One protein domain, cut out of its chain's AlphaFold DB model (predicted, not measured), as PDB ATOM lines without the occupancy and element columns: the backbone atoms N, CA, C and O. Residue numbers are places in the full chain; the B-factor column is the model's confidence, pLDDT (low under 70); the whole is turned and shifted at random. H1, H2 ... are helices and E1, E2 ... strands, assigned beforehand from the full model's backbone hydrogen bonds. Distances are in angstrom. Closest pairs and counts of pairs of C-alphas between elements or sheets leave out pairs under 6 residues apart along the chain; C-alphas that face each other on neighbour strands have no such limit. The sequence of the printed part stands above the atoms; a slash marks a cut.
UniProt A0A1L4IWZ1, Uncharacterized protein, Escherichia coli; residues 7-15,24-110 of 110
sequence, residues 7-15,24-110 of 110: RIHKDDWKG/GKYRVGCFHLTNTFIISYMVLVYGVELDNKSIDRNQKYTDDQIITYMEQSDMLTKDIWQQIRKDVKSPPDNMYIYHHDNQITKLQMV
ATOM      1  N   ARG A   7      41.628  19.031  -9.277       95.19
ATOM      2  CA  ARG A   7      40.184  18.960  -9.531       95.19
ATOM      3  C   ARG A   7      39.457  18.695  -8.218       95.19
ATOM      4  O   ARG A   7      39.798  17.744  -7.528       95.19
ATOM      5  N   ILE A   8      38.410  19.471  -7.946       94.44
ATOM      6  CA  ILE A   8      37.511  19.245  -6.815       94.44
ATOM      7  C   ILE A   8      36.658  18.010  -7.083       94.44
ATOM      8  O   ILE A   8      35.978  17.903  -8.106       94.44
ATOM      9  N   HIS A   9      36.665  17.104  -6.121       94.75
ATOM     10  CA  HIS A   9      35.777  15.967  -6.016       94.75
ATOM     11  C   HIS A   9      34.710  16.201  -4.942       94.75
ATOM     12  O   HIS A   9      34.772  17.117  -4.116       94.75
ATOM     13  N   LYS A  10      33.672  15.362  -4.975       94.25
ATOM     14  CA  LYS A  10      32.606  15.391  -3.977       94.25
ATOM     15  C   LYS A  10      33.196  15.275  -2.572       94.25
ATOM     16  O   LYS A  10      33.961  14.360  -2.300       94.25
ATOM     17  N   ASP A  11      32.742  16.157  -1.684       90.62
ATOM     18  CA  ASP A  11      33.121  16.221  -0.268       90.62
ATOM     19  C   ASP A  11      34.541  16.711   0.063       90.62
ATOM     20  O   ASP A  11      34.841  16.879   1.248       90.62
ATOM     21  N   ASP A  12      35.356  17.090  -0.927       91.25
ATOM     22  CA  ASP A  12      36.698  17.661  -0.695       91.25
ATOM     23  C   ASP A  12      36.664  18.946   0.141       91.25
ATOM     24  O   ASP A  12      37.563  19.218   0.935       91.25
ATOM     25  N   TRP A  13      35.566  19.702   0.044       89.12
ATOM     26  CA  TRP A  13      35.331  20.921   0.821       89.12
ATOM     27  C   TRP A  13      35.385  20.700   2.342       89.12
ATOM     28  O   TRP A  13      35.526  21.662   3.098       89.12
ATOM     29  N   LYS A  14      35.248  19.451   2.810       85.75
ATOM     30  CA  LYS A  14      35.327  19.086   4.233       85.75
ATOM     31  C   LYS A  14      36.772  19.016   4.750       85.75
ATOM     32  O   LYS A  14      36.967  19.007   5.965       85.75
ATOM     33  N   GLY A  15      37.771  18.925   3.869       70.75
ATOM     34  CA  GLY A  15      39.176  18.733   4.236       70.75
ATOM     35  C   GLY A  15      39.847  20.000   4.777       70.75
ATOM     36  O   GLY A  15      39.660  21.076   4.237       70.75
ATOM     37  N   GLY A  24      32.613  33.074   5.351       74.25
ATOM     38  CA  GLY A  24      32.618  34.216   4.441       74.25
ATOM     39  C   GLY A  24      31.761  33.971   3.191       74.25
ATOM     40  O   GLY A  24      31.593  32.834   2.734       74.25
ATOM     41  N   LYS A  25      31.254  35.058   2.595       83.56
ATOM     42  CA  LYS A  25      30.491  35.047   1.332       83.56
ATOM     43  C   LYS A  25      31.180  34.241   0.225       83.56
ATOM     44  O   LYS A  25      30.514  33.499  -0.488       83.56
ATOM     45  N   TYR A  26      32.508  34.302   0.187       90.12
ATOM     46  CA  TYR A  26      33.371  33.659  -0.800       90.12
ATOM     47  C   TYR A  26      34.016  32.352  -0.307       90.12
ATOM     48  O   TYR A  26      35.074  31.984  -0.796       90.12
ATOM     49  N   ARG A  27      33.463  31.649   0.695       90.62
ATOM     50  CA  ARG A  27      34.048  30.380   1.188       90.62
ATOM     51  C   ARG A  27      33.101  29.194   1.098       90.62
ATOM     52  O   ARG A  27      31.923  29.316   1.440       90.62
ATOM     53  N   VAL A  28      33.638  28.032   0.725       90.81
ATOM     54  CA  VAL A  28      32.959  26.727   0.749       90.81
ATOM     55  C   VAL A  28      33.854  25.723   1.467       90.81
ATOM     56  O   VAL A  28      34.737  25.122   0.866       90.81
ATOM     57  N   GLY A  29      33.640  25.569   2.777       88.19
ATOM     58  CA  GLY A  29      34.540  24.774   3.608       88.19
ATOM     59  C   GLY A  29      35.953  25.359   3.600       88.19
ATOM     60  O   GLY A  29      36.128  26.541   3.902       88.19
ATOM     61  N   CYS A  30      36.946  24.555   3.224       87.75
ATOM     62  CA  CYS A  30      38.328  25.016   3.073       87.75
ATOM     63  C   CYS A  30      38.565  25.920   1.859       87.75
ATOM     64  O   CYS A  30      39.511  26.711   1.871       87.75
ATOM     65  N   PHE A  31      37.699  25.854   0.848       91.44
ATOM     66  CA  PHE A  31      37.895  26.555  -0.410       91.44
ATOM     67  C   PHE A  31      37.500  28.033  -0.349       91.44
ATOM     68  O   PHE A  31      36.500  28.406   0.274       91.44
ATOM     69  N   HIS A  32      38.261  28.872  -1.051       92.88
ATOM     70  CA  HIS A  32      37.932  30.263  -1.349       92.88
ATOM     71  C   HIS A  32      37.510  30.402  -2.816       92.88
ATOM     72  O   HIS A  32      38.202  29.939  -3.717       92.88
ATOM     73  N   LEU A  33      36.371  31.042  -3.053       94.88
ATOM     74  CA  LEU A  33      35.841  31.345  -4.376       94.88
ATOM     75  C   LEU A  33      36.506  32.617  -4.886       94.88
ATOM     76  O   LEU A  33      36.257  33.689  -4.340       94.88
ATOM     77  N   THR A  34      37.333  32.507  -5.923       95.19
ATOM     78  CA  THR A  34      37.902  33.699  -6.563       95.19
ATOM     79  C   THR A  34      36.852  34.412  -7.412       95.19
ATOM     80  O   THR A  34      35.936  33.784  -7.954       95.19
ATOM     81  N   ASN A  35      37.009  35.724  -7.580       94.00
ATOM     82  CA  ASN A  35      36.121  36.508  -8.437       94.00
ATOM     83  C   ASN A  35      36.173  36.016  -9.888       94.00
ATOM     84  O   ASN A  35      35.128  35.854 -10.511       94.00
ATOM     85  N   THR A  36      37.354  35.635 -10.379       92.88
ATOM     86  CA  THR A  36      37.527  35.012 -11.699       92.88
ATOM     87  C   THR A  36      36.684  33.742 -11.864       92.88
ATOM     88  O   THR A  36      36.030  33.558 -12.895       92.88
ATOM     89  N   PHE A  37      36.655  32.868 -10.850       95.69
ATOM     90  CA  PHE A  37      35.814  31.670 -10.872       95.69
ATOM     91  C   PHE A  37      34.323  32.021 -10.906       95.69
ATOM     92  O   PHE A  37      33.589  31.461 -11.717       95.69
ATOM     93  N   ILE A  38      33.877  32.963 -10.071       96.31
ATOM     94  CA  ILE A  38      32.463  33.359 -10.004       96.31
ATOM     95  C   ILE A  38      32.010  33.973 -11.329       96.31
ATOM     96  O   ILE A  38      30.969  33.591 -11.853       96.31
ATOM     97  N   ILE A  39      32.819  34.857 -11.912       94.00
ATOM     98  CA  ILE A  39      32.558  35.441 -13.231       94.00
ATOM     99  C   ILE A  39      32.455  34.335 -14.288       94.00
ATOM    100  O   ILE A  39      31.484  34.294 -15.041       94.00
ATOM    101  N   SER A  40      33.409  33.398 -14.310       94.25
ATOM    102  CA  SER A  40      33.389  32.269 -15.252       94.25
ATOM    103  C   SER A  40      32.139  31.405 -15.088       94.25
ATOM    104  O   SER A  40      31.563  30.955 -16.074       94.25
ATOM    105  N   TYR A  41      31.695  31.194 -13.849       96.50
ATOM    106  CA  TYR A  41      30.480  30.452 -13.544       96.50
ATOM    107  C   TYR A  41      29.228  31.169 -14.063       96.50
ATOM    108  O   TYR A  41      28.396  30.546 -14.721       96.50
ATOM    109  N   MET A  42      29.121  32.483 -13.861       95.31
ATOM    110  CA  MET A  42      28.009  33.281 -14.395       95.31
ATOM    111  C   MET A  42      27.949  33.245 -15.926       95.31
ATOM    112  O   MET A  42      26.867  33.122 -16.498       95.31
ATOM    113  N   VAL A  43      29.104  33.294 -16.593       93.44
ATOM    114  CA  VAL A  43      29.185  33.212 -18.058       93.44
ATOM    115  C   VAL A  43      28.812  31.813 -18.558       93.44
ATOM    116  O   VAL A  43      27.963  31.679 -19.431       93.44
ATOM    117  N   LEU A  44      29.427  30.760 -18.011       94.38
ATOM    118  CA  LEU A  44      29.302  29.401 -18.552       94.38
ATOM    119  C   LEU A  44      27.999  28.696 -18.156       94.38
ATOM    120  O   LEU A  44      27.491  27.896 -18.936       94.38
ATOM    121  N   VAL A  45      27.473  28.961 -16.958       95.44
ATOM    122  CA  VAL A  45      26.290  28.264 -16.420       95.44
ATOM    123  C   VAL A  45      25.017  29.081 -16.618       95.44
ATOM    124  O   VAL A  45      23.977  28.519 -16.952       95.44
ATOM    125  N   TYR A  46      25.094  30.401 -16.437       94.19
ATOM    126  CA  TYR A  46      23.935  31.299 -16.519       94.19
ATOM    127  C   TYR A  46      23.880  32.116 -17.815       94.19
ATOM    128  O   TYR A  46      22.922  32.858 -18.014       94.19
ATOM    129  N   GLY A  47      24.872  31.978 -18.702       91.56
ATOM    130  CA  GLY A  47      24.888  32.674 -19.987       91.56
ATOM    131  C   GLY A  47      24.966  34.193 -19.849       91.56
ATOM    132  O   GLY A  47      24.481  34.902 -20.727       91.56
ATOM    133  N   VAL A  48      25.523  34.707 -18.744       89.44
ATOM    134  CA  VAL A  48      25.677  36.154 -18.567       89.44
ATOM    135  C   VAL A  48      26.634  36.677 -19.626       89.44
ATOM    136  O   VAL A  48      27.831  36.382 -19.614       89.44
ATOM    137  N   GLU A  49      26.099  37.489 -20.529       83.94
ATOM    138  CA  GLU A  49      26.899  38.242 -21.475       83.94
ATOM    139  C   GLU A  49      27.565  39.393 -20.725       83.94
ATOM    140  O   GLU A  49      26.940  40.387 -20.357       83.94
ATOM    141  N   LEU A  50      28.864  39.247 -20.474       76.62
ATOM    142  CA  LEU A  50      29.681  40.384 -20.092       76.62
ATOM    143  C   LEU A  50      29.809  41.259 -21.328       76.62
ATOM    144  O   LEU A  50      30.620  40.987 -22.217       76.62
ATOM    145  N   ASP A  51      28.976  42.293 -21.390       63.84
ATOM    146  CA  ASP A  51      29.110  43.336 -22.385       63.84
ATOM    147  C   ASP A  51      30.501  43.954 -22.183       63.84
ATOM    148  O   ASP A  51      30.724  44.840 -21.362       63.84
ATOM    149  N   ASN A  52      31.467  43.517 -22.989       50.28
ATOM    150  CA  ASN A  52      32.726  44.231 -23.179       50.28
ATOM    151  C   ASN A  52      32.464  45.666 -23.707       50.28
ATOM    152  O   ASN A  52      33.392  46.435 -23.902       50.28
ATOM    153  N   LYS A  53      31.209  46.076 -23.937       43.97
ATOM    154  CA  LYS A  53      30.774  47.381 -24.453       43.97
ATOM    155  C   LYS A  53      30.826  48.540 -23.451       43.97
ATOM    156  O   LYS A  53      30.144  49.544 -23.631       43.97
ATOM    157  N   SER A  54      31.706  48.486 -22.460       44.69
ATOM    158  CA  SER A  54      32.312  49.714 -21.938       44.69
ATOM    159  C   SER A  54      33.557  50.143 -22.725       44.69
ATOM    160  O   SER A  54      34.086  51.199 -22.404       44.69
ATOM    161  N   ILE A  55      33.976  49.403 -23.770       44.06
ATOM    162  CA  ILE A  55      35.139  49.694 -24.644       44.06
ATOM    163  C   ILE A  55      35.118  51.088 -25.308       44.06
ATOM    164  O   ILE A  55      36.178  51.567 -25.697       44.06
ATOM    165  N   ASP A  56      33.991  51.807 -25.357       45.94
ATOM    166  CA  ASP A  56      34.009  53.235 -25.746       45.94
ATOM    167  C   ASP A  56      34.735  54.135 -24.724       45.94
ATOM    168  O   ASP A  56      35.034  55.302 -24.978       45.94
ATOM    169  N   ARG A  57      35.076  53.589 -23.555       44.66
ATOM    170  CA  ARG A  57      36.010  54.155 -22.586       44.66
ATOM    171  C   ARG A  57      37.099  53.103 -22.386       44.66
ATOM    172  O   ARG A  57      36.777  51.967 -22.086       44.66
ATOM    173  N   ASN A  58      38.376  53.451 -22.535       52.84
ATOM    174  CA  ASN A  58      39.555  52.566 -22.421       52.84
ATOM    175  C   ASN A  58      39.762  51.903 -21.026       52.84
ATOM    176  O   ASN A  58      40.879  51.833 -20.519       52.84
ATOM    177  N   GLN A  59      38.703  51.439 -20.367       57.94
ATOM    178  CA  GLN A  59      38.652  50.990 -18.989       57.94
ATOM    179  C   GLN A  59      38.183  49.533 -18.967       57.94
ATOM    180  O   GLN A  59      36.990  49.237 -19.025       57.94
ATOM    181  N   LYS A  60      39.134  48.605 -18.860       69.38
ATOM    182  CA  LYS A  60      38.825  47.216 -18.518       69.38
ATOM    183  C   LYS A  60      38.409  47.179 -17.046       69.38
ATOM    184  O   LYS A  60      39.205  47.566 -16.189       69.38
ATOM    185  N   TYR A  61      37.179  46.758 -16.757       78.88
ATOM    186  CA  TYR A  61      36.746  46.549 -15.375       78.88
ATOM    187  C   TYR A  61      37.584  45.446 -14.723       78.88
ATOM    188  O   TYR A  61      37.928  44.456 -15.372       78.88
ATOM    189  N   THR A  62      37.923  45.621 -13.447       88.12
ATOM    190  CA  THR A  62      38.528  44.548 -12.649       88.12
ATOM    191  C   THR A  62      37.471  43.514 -12.269       88.12
ATOM    192  O   THR A  62      36.281  43.834 -12.201       88.12
ATOM    193  N   ASP A  63      37.889  42.286 -11.963       88.56
ATOM    194  CA  ASP A  63      36.975  41.230 -11.514       88.56
ATOM    195  C   ASP A  63      36.139  41.675 -10.294       88.56
ATOM    196  O   ASP A  63      34.938  41.423 -10.236       88.56
ATOM    197  N   ASP A  64      36.734  42.430  -9.366       89.81
ATOM    198  CA  ASP A  64      36.038  42.992  -8.198       89.81
ATOM    199  C   ASP A  64      34.910  43.960  -8.593       89.81
ATOM    200  O   ASP A  64      33.827  43.946  -7.998       89.81
ATOM    201  N   GLN A  65      35.144  44.799  -9.609       90.06
ATOM    202  CA  GLN A  65      34.139  45.731 -10.126       90.06
ATOM    203  C   GLN A  65      32.998  44.983 -10.815       90.06
ATOM    204  O   GLN A  65      31.836  45.346 -10.632       90.06
ATOM    205  N   ILE A  66      33.315  43.918 -11.558       90.56
ATOM    206  CA  ILE A  66      32.320  43.071 -12.227       90.56
ATOM    207  C   ILE A  66      31.439  42.367 -11.190       90.56
ATOM    208  O   ILE A  66      30.214  42.417 -11.299       90.56
ATOM    209  N   ILE A  67      32.031  41.770 -10.152       91.69
ATOM    210  CA  ILE A  67      31.268  41.119  -9.077       91.69
ATOM    211  C   ILE A  67      30.389  42.126  -8.338       91.69
ATOM    212  O   ILE A  67      29.202  41.873  -8.147       91.69
ATOM    213  N   THR A  68      30.930  43.297  -7.991       91.56
ATOM    214  CA  THR A  68      30.153  44.358  -7.331       91.56
ATOM    215  C   THR A  68      28.952  44.774  -8.182       91.56
ATOM    216  O   THR A  68      27.843  44.891  -7.665       91.56
ATOM    217  N   TYR A  69      29.146  44.937  -9.492       91.31
ATOM    218  CA  TYR A  69      28.067  45.256 -10.421       91.31
ATOM    219  C   TYR A  69      26.996  44.155 -10.474       91.31
ATOM    220  O   TYR A  69      25.807  44.462 -10.373       91.31
ATOM    221  N   MET A  70      27.395  42.882 -10.586       91.44
ATOM    222  CA  MET A  70      26.459  41.751 -10.622       91.44
ATOM    223  C   MET A  70      25.639  41.635  -9.333       91.44
ATOM    224  O   MET A  70      24.463  41.278  -9.374       91.44
ATOM    225  N   GLU A  71      26.246  41.939  -8.188       91.19
ATOM    226  CA  GLU A  71      25.572  41.929  -6.889       91.19
ATOM    227  C   GLU A  71      24.575  43.079  -6.737       91.19
ATOM    228  O   GLU A  71      23.505  42.883  -6.173       91.19
ATOM    229  N   GLN A  72      24.914  44.266  -7.245       90.62
ATOM    230  CA  GLN A  72      24.041  45.444  -7.208       90.62
ATOM    231  C   GLN A  72      22.911  45.393  -8.241       90.62
ATOM    232  O   GLN A  72      21.898  46.062  -8.061       90.62
ATOM    233  N   SER A  73      23.087  44.618  -9.312       88.69
ATOM    234  CA  SER A  73      22.133  44.500 -10.424       88.69
ATOM    235  C   SER A  73      21.264  43.240 -10.338       88.69
ATOM    236  O   SER A  73      20.717  42.813 -11.352       88.69
ATOM    237  N   ASP A  74      21.194  42.600  -9.164       89.56
ATOM    238  CA  ASP A  74      20.453  41.352  -8.917       89.56
ATOM    239  C   ASP A  74      20.813  40.186  -9.867       89.56
ATOM    240  O   ASP A  74      20.066  39.220 -10.000       89.56
ATOM    241  N   MET A  75      21.987  40.226 -10.505       92.06
ATOM    242  CA  MET A  75      22.479  39.142 -11.365       92.06
ATOM    243  C   MET A  75      23.103  38.013 -10.547       92.06
ATOM    244  O   MET A  75      23.004  36.854 -10.927       92.06
ATOM    245  N   LEU A  76      23.742  38.334  -9.418       93.44
ATOM    246  CA  LEU A  76      24.367  37.366  -8.513       93.44
ATOM    247  C   LEU A  76      23.541  37.223  -7.228       93.44
ATOM    248  O   LEU A  76      23.948  37.629  -6.135       93.44
ATOM    249  N   THR A  77      22.338  36.669  -7.379       94.12
ATOM    250  CA  THR A  77      21.359  36.527  -6.292       94.12
ATOM    251  C   THR A  77      21.787  35.505  -5.235       94.12
ATOM    252  O   THR A  77      22.690  34.683  -5.422       94.12
ATOM    253  N   LYS A  78      21.083  35.506  -4.096       92.31
ATOM    254  CA  LYS A  78      21.284  34.525  -3.018       92.31
ATOM    255  C   LYS A  78      21.117  33.073  -3.493       92.31
ATOM    256  O   LYS A  78      21.805  32.193  -2.974       92.31
ATOM    257  N   ASP A  79      20.226  32.812  -4.443       94.75
ATOM    258  CA  ASP A  79      19.976  31.455  -4.942       94.75
ATOM    259  C   ASP A  79      21.111  30.976  -5.843       94.75
ATOM    260  O   ASP A  79      21.569  29.841  -5.713       94.75
ATOM    261  N   ILE A  80      21.666  31.873  -6.658       95.69
ATOM    262  CA  ILE A  80      22.854  31.591  -7.471       95.69
ATOM    263  C   ILE A  80      24.059  31.315  -6.569       95.69
ATOM    264  O   ILE A  80      24.769  30.331  -6.766       95.69
ATOM    265  N   TRP A  81      24.245  32.096  -5.500       94.38
ATOM    266  CA  TRP A  81      25.267  31.810  -4.488       94.38
ATOM    267  C   TRP A  81      25.105  30.425  -3.853       94.38
ATOM    268  O   TRP A  81      26.098  29.740  -3.604       94.38
ATOM    269  N   GLN A  82      23.874  30.001  -3.560       94.12
ATOM    270  CA  GLN A  82      23.612  28.660  -3.029       94.12
ATOM    271  C   GLN A  82      23.926  27.572  -4.057       94.12
ATOM    272  O   GLN A  82      24.498  26.545  -3.685       94.12
ATOM    273  N   GLN A  83      23.611  27.811  -5.329       96.69
ATOM    274  CA  GLN A  83      23.888  26.881  -6.417       96.69
ATOM    275  C   GLN A  83      25.397  26.728  -6.659       96.69
ATOM    276  O   GLN A  83      25.891  25.603  -6.625       96.69
ATOM    277  N   ILE A  84      26.160  27.829  -6.709       96.25
ATOM    278  CA  ILE A  84      27.635  27.806  -6.737       96.25
ATOM    279  C   ILE A  84      28.182  26.953  -5.586       96.25
ATOM    280  O   ILE A  84      29.031  26.083  -5.776       96.25
ATOM    281  N   ARG A  85      27.682  27.172  -4.364       95.19
ATOM    282  CA  ARG A  85      28.120  26.420  -3.175       95.19
ATOM    283  C   ARG A  85      27.796  24.933  -3.287       95.19
ATOM    284  O   ARG A  85      28.583  24.118  -2.814       95.19
ATOM    285  N   LYS A  86      26.643  24.578  -3.851       95.06
ATOM    286  CA  LYS A  86      26.230  23.188  -4.061       95.06
ATOM    287  C   LYS A  86      27.145  22.497  -5.069       95.06
ATOM    288  O   LYS A  86      27.641  21.414  -4.764       95.06
ATOM    289  N   ASP A  87      27.432  23.158  -6.185       96.81
ATOM    290  CA  ASP A  87      28.281  22.609  -7.243       96.81
ATOM    291  C   ASP A  87      29.736  22.493  -6.790       96.81
ATOM    292  O   ASP A  87      30.382  21.494  -7.061       96.81
ATOM    293  N   VAL A  88      30.250  23.425  -5.985       95.19
ATOM    294  CA  VAL A  88      31.583  23.266  -5.377       95.19
ATOM    295  C   VAL A  88      31.628  22.090  -4.396       95.19
ATOM    296  O   VAL A  88      32.630  21.387  -4.319       95.19
ATOM    297  N   LYS A  89      30.558  21.843  -3.630       94.81
ATOM    298  CA  LYS A  89      30.524  20.725  -2.671       94.81
ATOM    299  C   LYS A  89      30.464  19.357  -3.347       94.81
ATOM    300  O   LYS A  89      30.944  18.370  -2.783       94.81
ATOM    301  N   SER A  90      29.800  19.291  -4.493       95.56
ATOM    302  CA  SER A  90      29.579  18.074  -5.261       95.56
ATOM    303  C   SER A  90      29.388  18.452  -6.731       95.56
ATOM    304  O   SER A  90      28.236  18.575  -7.155       95.56
ATOM    305  N   PRO A  91      30.486  18.644  -7.489       96.38
ATOM    306  CA  PRO A  91      30.397  19.036  -8.892       96.38
ATOM    307  C   PRO A  91      29.546  18.036  -9.684       96.38
ATOM    308  O   PRO A  91      29.693  16.829  -9.464       96.38
ATOM    309  N   PRO A  92      28.627  18.498 -10.554       95.62
ATOM    310  CA  PRO A  92      27.873  17.603 -11.425       95.62
ATOM    311  C   PRO A  92      28.789  16.968 -12.481       95.62
ATOM    312  O   PRO A  92      29.860  17.491 -12.785       95.62
ATOM    313  N   ASP A  93      28.361  15.851 -13.072       95.00
ATOM    314  CA  ASP A  93      29.204  15.046 -13.974       95.00
ATOM    315  C   ASP A  93      29.712  15.814 -15.208       95.00
ATOM    316  O   ASP A  93      30.791  15.523 -15.726       95.00
ATOM    317  N   ASN A  94      28.958  16.820 -15.660       95.19
ATOM    318  CA  ASN A  94      29.278  17.672 -16.806       95.19
ATOM    319  C   ASN A  94      30.098  18.924 -16.439       95.19
ATOM    320  O   ASN A  94      30.207  19.849 -17.246       95.19
ATOM    321  N   MET A  95      30.631  19.002 -15.218       95.69
ATOM    322  CA  MET A  95      31.323  20.181 -14.711       95.69
ATOM    323  C   MET A  95      32.565  19.795 -13.914       95.69
ATOM    324  O   MET A  95      32.492  19.121 -12.889       95.69
ATOM    325  N   TYR A  96      33.719  20.306 -14.331       97.06
ATOM    326  CA  TYR A  96      34.958  20.208 -13.570       97.06
ATOM    327  C   TYR A  96      35.316  21.559 -12.957       97.06
ATOM    328  O   TYR A  96      35.423  22.571 -13.651       97.06
ATOM    329  N   ILE A  97      35.529  21.558 -11.643       96.88
ATOM    330  CA  ILE A  97      35.970  22.717 -10.868       96.88
ATOM    331  C   ILE A  97      37.387  22.441 -10.381       96.88
ATOM    332  O   ILE A  97      37.675  21.333  -9.929       96.88
ATOM    333  N   TYR A  98      38.265  23.435 -10.468       96.00
ATOM    334  CA  TYR A  98      39.662  23.293 -10.077       96.00
ATOM    335  C   TYR A  98      40.086  24.341  -9.057       96.00
ATOM    336  O   TYR A  98      39.629  25.490  -9.098       96.00
ATOM    337  N   HIS A  99      41.016  23.955  -8.188       93.94
ATOM    338  CA  HIS A  99      41.632  24.841  -7.214       93.94
ATOM    339  C   HIS A  99      43.160  24.796  -7.253       93.94
ATOM    340  O   HIS A  99      43.765  23.840  -7.731       93.94
ATOM    341  N   HIS A 100      43.774  25.842  -6.710       92.38
ATOM    342  CA  HIS A 100      45.201  25.954  -6.428       92.38
ATOM    343  C   HIS A 100      45.351  26.542  -5.023       92.38
ATOM    344  O   HIS A 100      44.803  27.610  -4.761       92.38
ATOM    345  N   ASP A 101      46.030  25.857  -4.102       89.81
ATOM    346  CA  ASP A 101      46.169  26.291  -2.697       89.81
ATOM    347  C   ASP A 101      44.827  26.693  -2.043       89.81
ATOM    348  O   ASP A 101      44.680  27.754  -1.435       89.81
ATOM    349  N   ASN A 102      43.804  25.848  -2.211       90.62
ATOM    350  CA  ASN A 102      42.412  26.076  -1.793       90.62
ATOM    351  C   ASN A 102      41.697  27.282  -2.439       90.62
ATOM    352  O   ASN A 102      40.550  27.567  -2.091       90.62
ATOM    353  N   GLN A 103      42.317  27.987  -3.384       92.94
ATOM    354  CA  GLN A 103      41.667  29.015  -4.196       92.94
ATOM    355  C   GLN A 103      41.021  28.353  -5.408       92.94
ATOM    356  O   GLN A 103      41.721  27.771  -6.232       92.94
ATOM    357  N   ILE A 104      39.702  28.438  -5.538       94.81
ATOM    358  CA  ILE A 104      38.987  27.945  -6.716       94.81
ATOM    359  C   ILE A 104      39.167  28.955  -7.836       94.81
ATOM    360  O   ILE A 104      38.698  30.088  -7.728       94.81
ATOM    361  N   THR A 105      39.846  28.547  -8.902       91.94
ATOM    362  CA  THR A 105      40.307  29.450  -9.967       91.94
ATOM    363  C   THR A 105      39.683  29.157 -11.321       91.94
ATOM    364  O   THR A 105      39.659  30.042 -12.173       91.94
ATOM    365  N   LYS A 106      39.184  27.936 -11.548       92.69
ATOM    366  CA  LYS A 106      38.762  27.504 -12.882       92.69
ATOM    367  C   LYS A 106      37.531  26.606 -12.850       92.69
ATOM    368  O   LYS A 106      37.382  25.752 -11.979       92.69
ATOM    369  N   LEU A 107      36.703  26.791 -13.872       94.62
ATOM    370  CA  LEU A 107      35.537  25.992 -14.218       94.62
ATOM    371  C   LEU A 107      35.686  25.487 -15.660       94.62
ATOM    372  O   LEU A 107      36.182  26.217 -16.520       94.62
ATOM    373  N   GLN A 108      35.250  24.262 -15.930       94.56
ATOM    374  CA  GLN A 108      35.174  23.691 -17.272       94.56
ATOM    375  C   GLN A 108      33.897  22.858 -17.415       94.56
ATOM    376  O   GLN A 108      33.631  22.004 -16.574       94.56
ATOM    377  N   MET A 109      33.141  23.089 -18.488       93.00
ATOM    378  CA  MET A 109      31.999  22.254 -18.875       93.00
ATOM    379  C   MET A 109      32.477  21.102 -19.774       93.00
ATOM    380  O   MET A 109      33.422  21.296 -20.547       93.00
ATOM    381  N   VAL A 110      31.858  19.927 -19.647       87.69
ATOM    382  CA  VAL A 110      32.221  18.673 -20.342       87.69
ATOM    383  C   VAL A 110      31.063  18.169 -21.188       87.69
ATOM    384  O   VAL A 110      29.913  18.243 -20.699       87.69
TER     385      VAL A 110
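AT A GLANCE: This is residues 7 to 15 and 24 to 110 of the 110 residues of an uncharacterized protein of Escherichia coli (UniProt A0A1L4IWZ1). A small three-stranded sheet, made of the hairpin E2 and E3 with the short strand E1 on the other side of E3, has helix H1 packed along E3; H1 lies in the middle of the domain, between E3 and H2. H3 crosses close to H1 at nearly a right angle and lies beside the strands, while the long link from H1 to H2 loops away from the body, its residues 53 to 59 sticking out at one end of the longest axis. The printed part has 96 residues, with three named helices and three named strands in the order E1, H1, H2, H3, E2, E3; the sheet runs E1, E3, E2 and is mixed, and the class is mixed, helices and strands. The whole is compact, with a radius of gyration of the C-alphas of 13.8 A, yet elongated in outline, spanning 45 by 29 by 25 A.

HOW THE PARTS SIT: The inner strand of the sheet is E3, residues 103 to 109. On one side of it is the edge strand E2, residues 95 to 100, which forms a hairpin with E3; the two are antiparallel, with 157 degrees between their directions. Across this pair N 96 and O 108 are 2.8 A apart and N 98 and O 106 are 2.9 A apart, both within hydrogen-bond range. The other edge strand is E1, residues 31 to 33, parallel to E3 at 69 degrees, with N 104 and O 32 within hydrogen-bond range at 2.8 A. Residues 27 to 28 make a short antiparallel pairing with residues 31 to 32 of E1. H1, residues 35 to 46, is on the sheet at a height over the sheet of 7.2 A. It lies over E3 and runs along the strands, at 9 degrees to E3 on the local plane; the closest C-alphas of the two, those of Phe 37 and Thr 105, are 5.1 A apart. H2, residues 63 to 72, is not on the sheet. It touches H1, which meets it with residues 35 to 39 alone; the closest C-alphas, those of Asn 35 and Asp 63, are 5.7 A apart, and the two helices run the same way at a steep tilt of 54 degrees. H3, residues 78 to 89, is on the sheet through its residues 84 to 89, at a height over the sheet of 4.1 A, only just above the sheet's level, and over none of the strands. Its C-alpha closest to E2 is that of Val 88, 7.0 A from that of Ile 97. H3 and H1 are close but not clearly touching, about perpendicular at 79 degrees, with the C-alphas of Tyr 41 and Ile 84 7.8 A apart. H2 and H3 are apart. In H1, H2 and H3 every O i to N i+4 pair is within hydrogen-bond range.

IN THESE COORDINATES: E3 measures 18.8 A from first to last C-alpha and ends with C-alpha 109 at (31.999, 22.254, -18.875). E2 measures 17.2 A and E1 6.5 A, with C-alpha 31 at (37.895, 26.555, -0.410). H1 is 15.5 A long and begins with C-alpha 35 at (36.121, 36.508, -8.437). H2 is 14.3 A long and H3 16.6 A.

THE WHOLE: The C-alphas farthest apart are those of Gly 15 and Asp 56, at 46.0 A. Residues 16 to 23 are not printed, and C-alphas 15 and 24 are 16.8 A apart across this cut. The link from H1 to H2, residues 47 to 62, is long, and the other links between named elements are tight. The mean pLDDT of the printed part is 87.8; residues 51 to 60 are under 70. Val 110 is the chain's last residue.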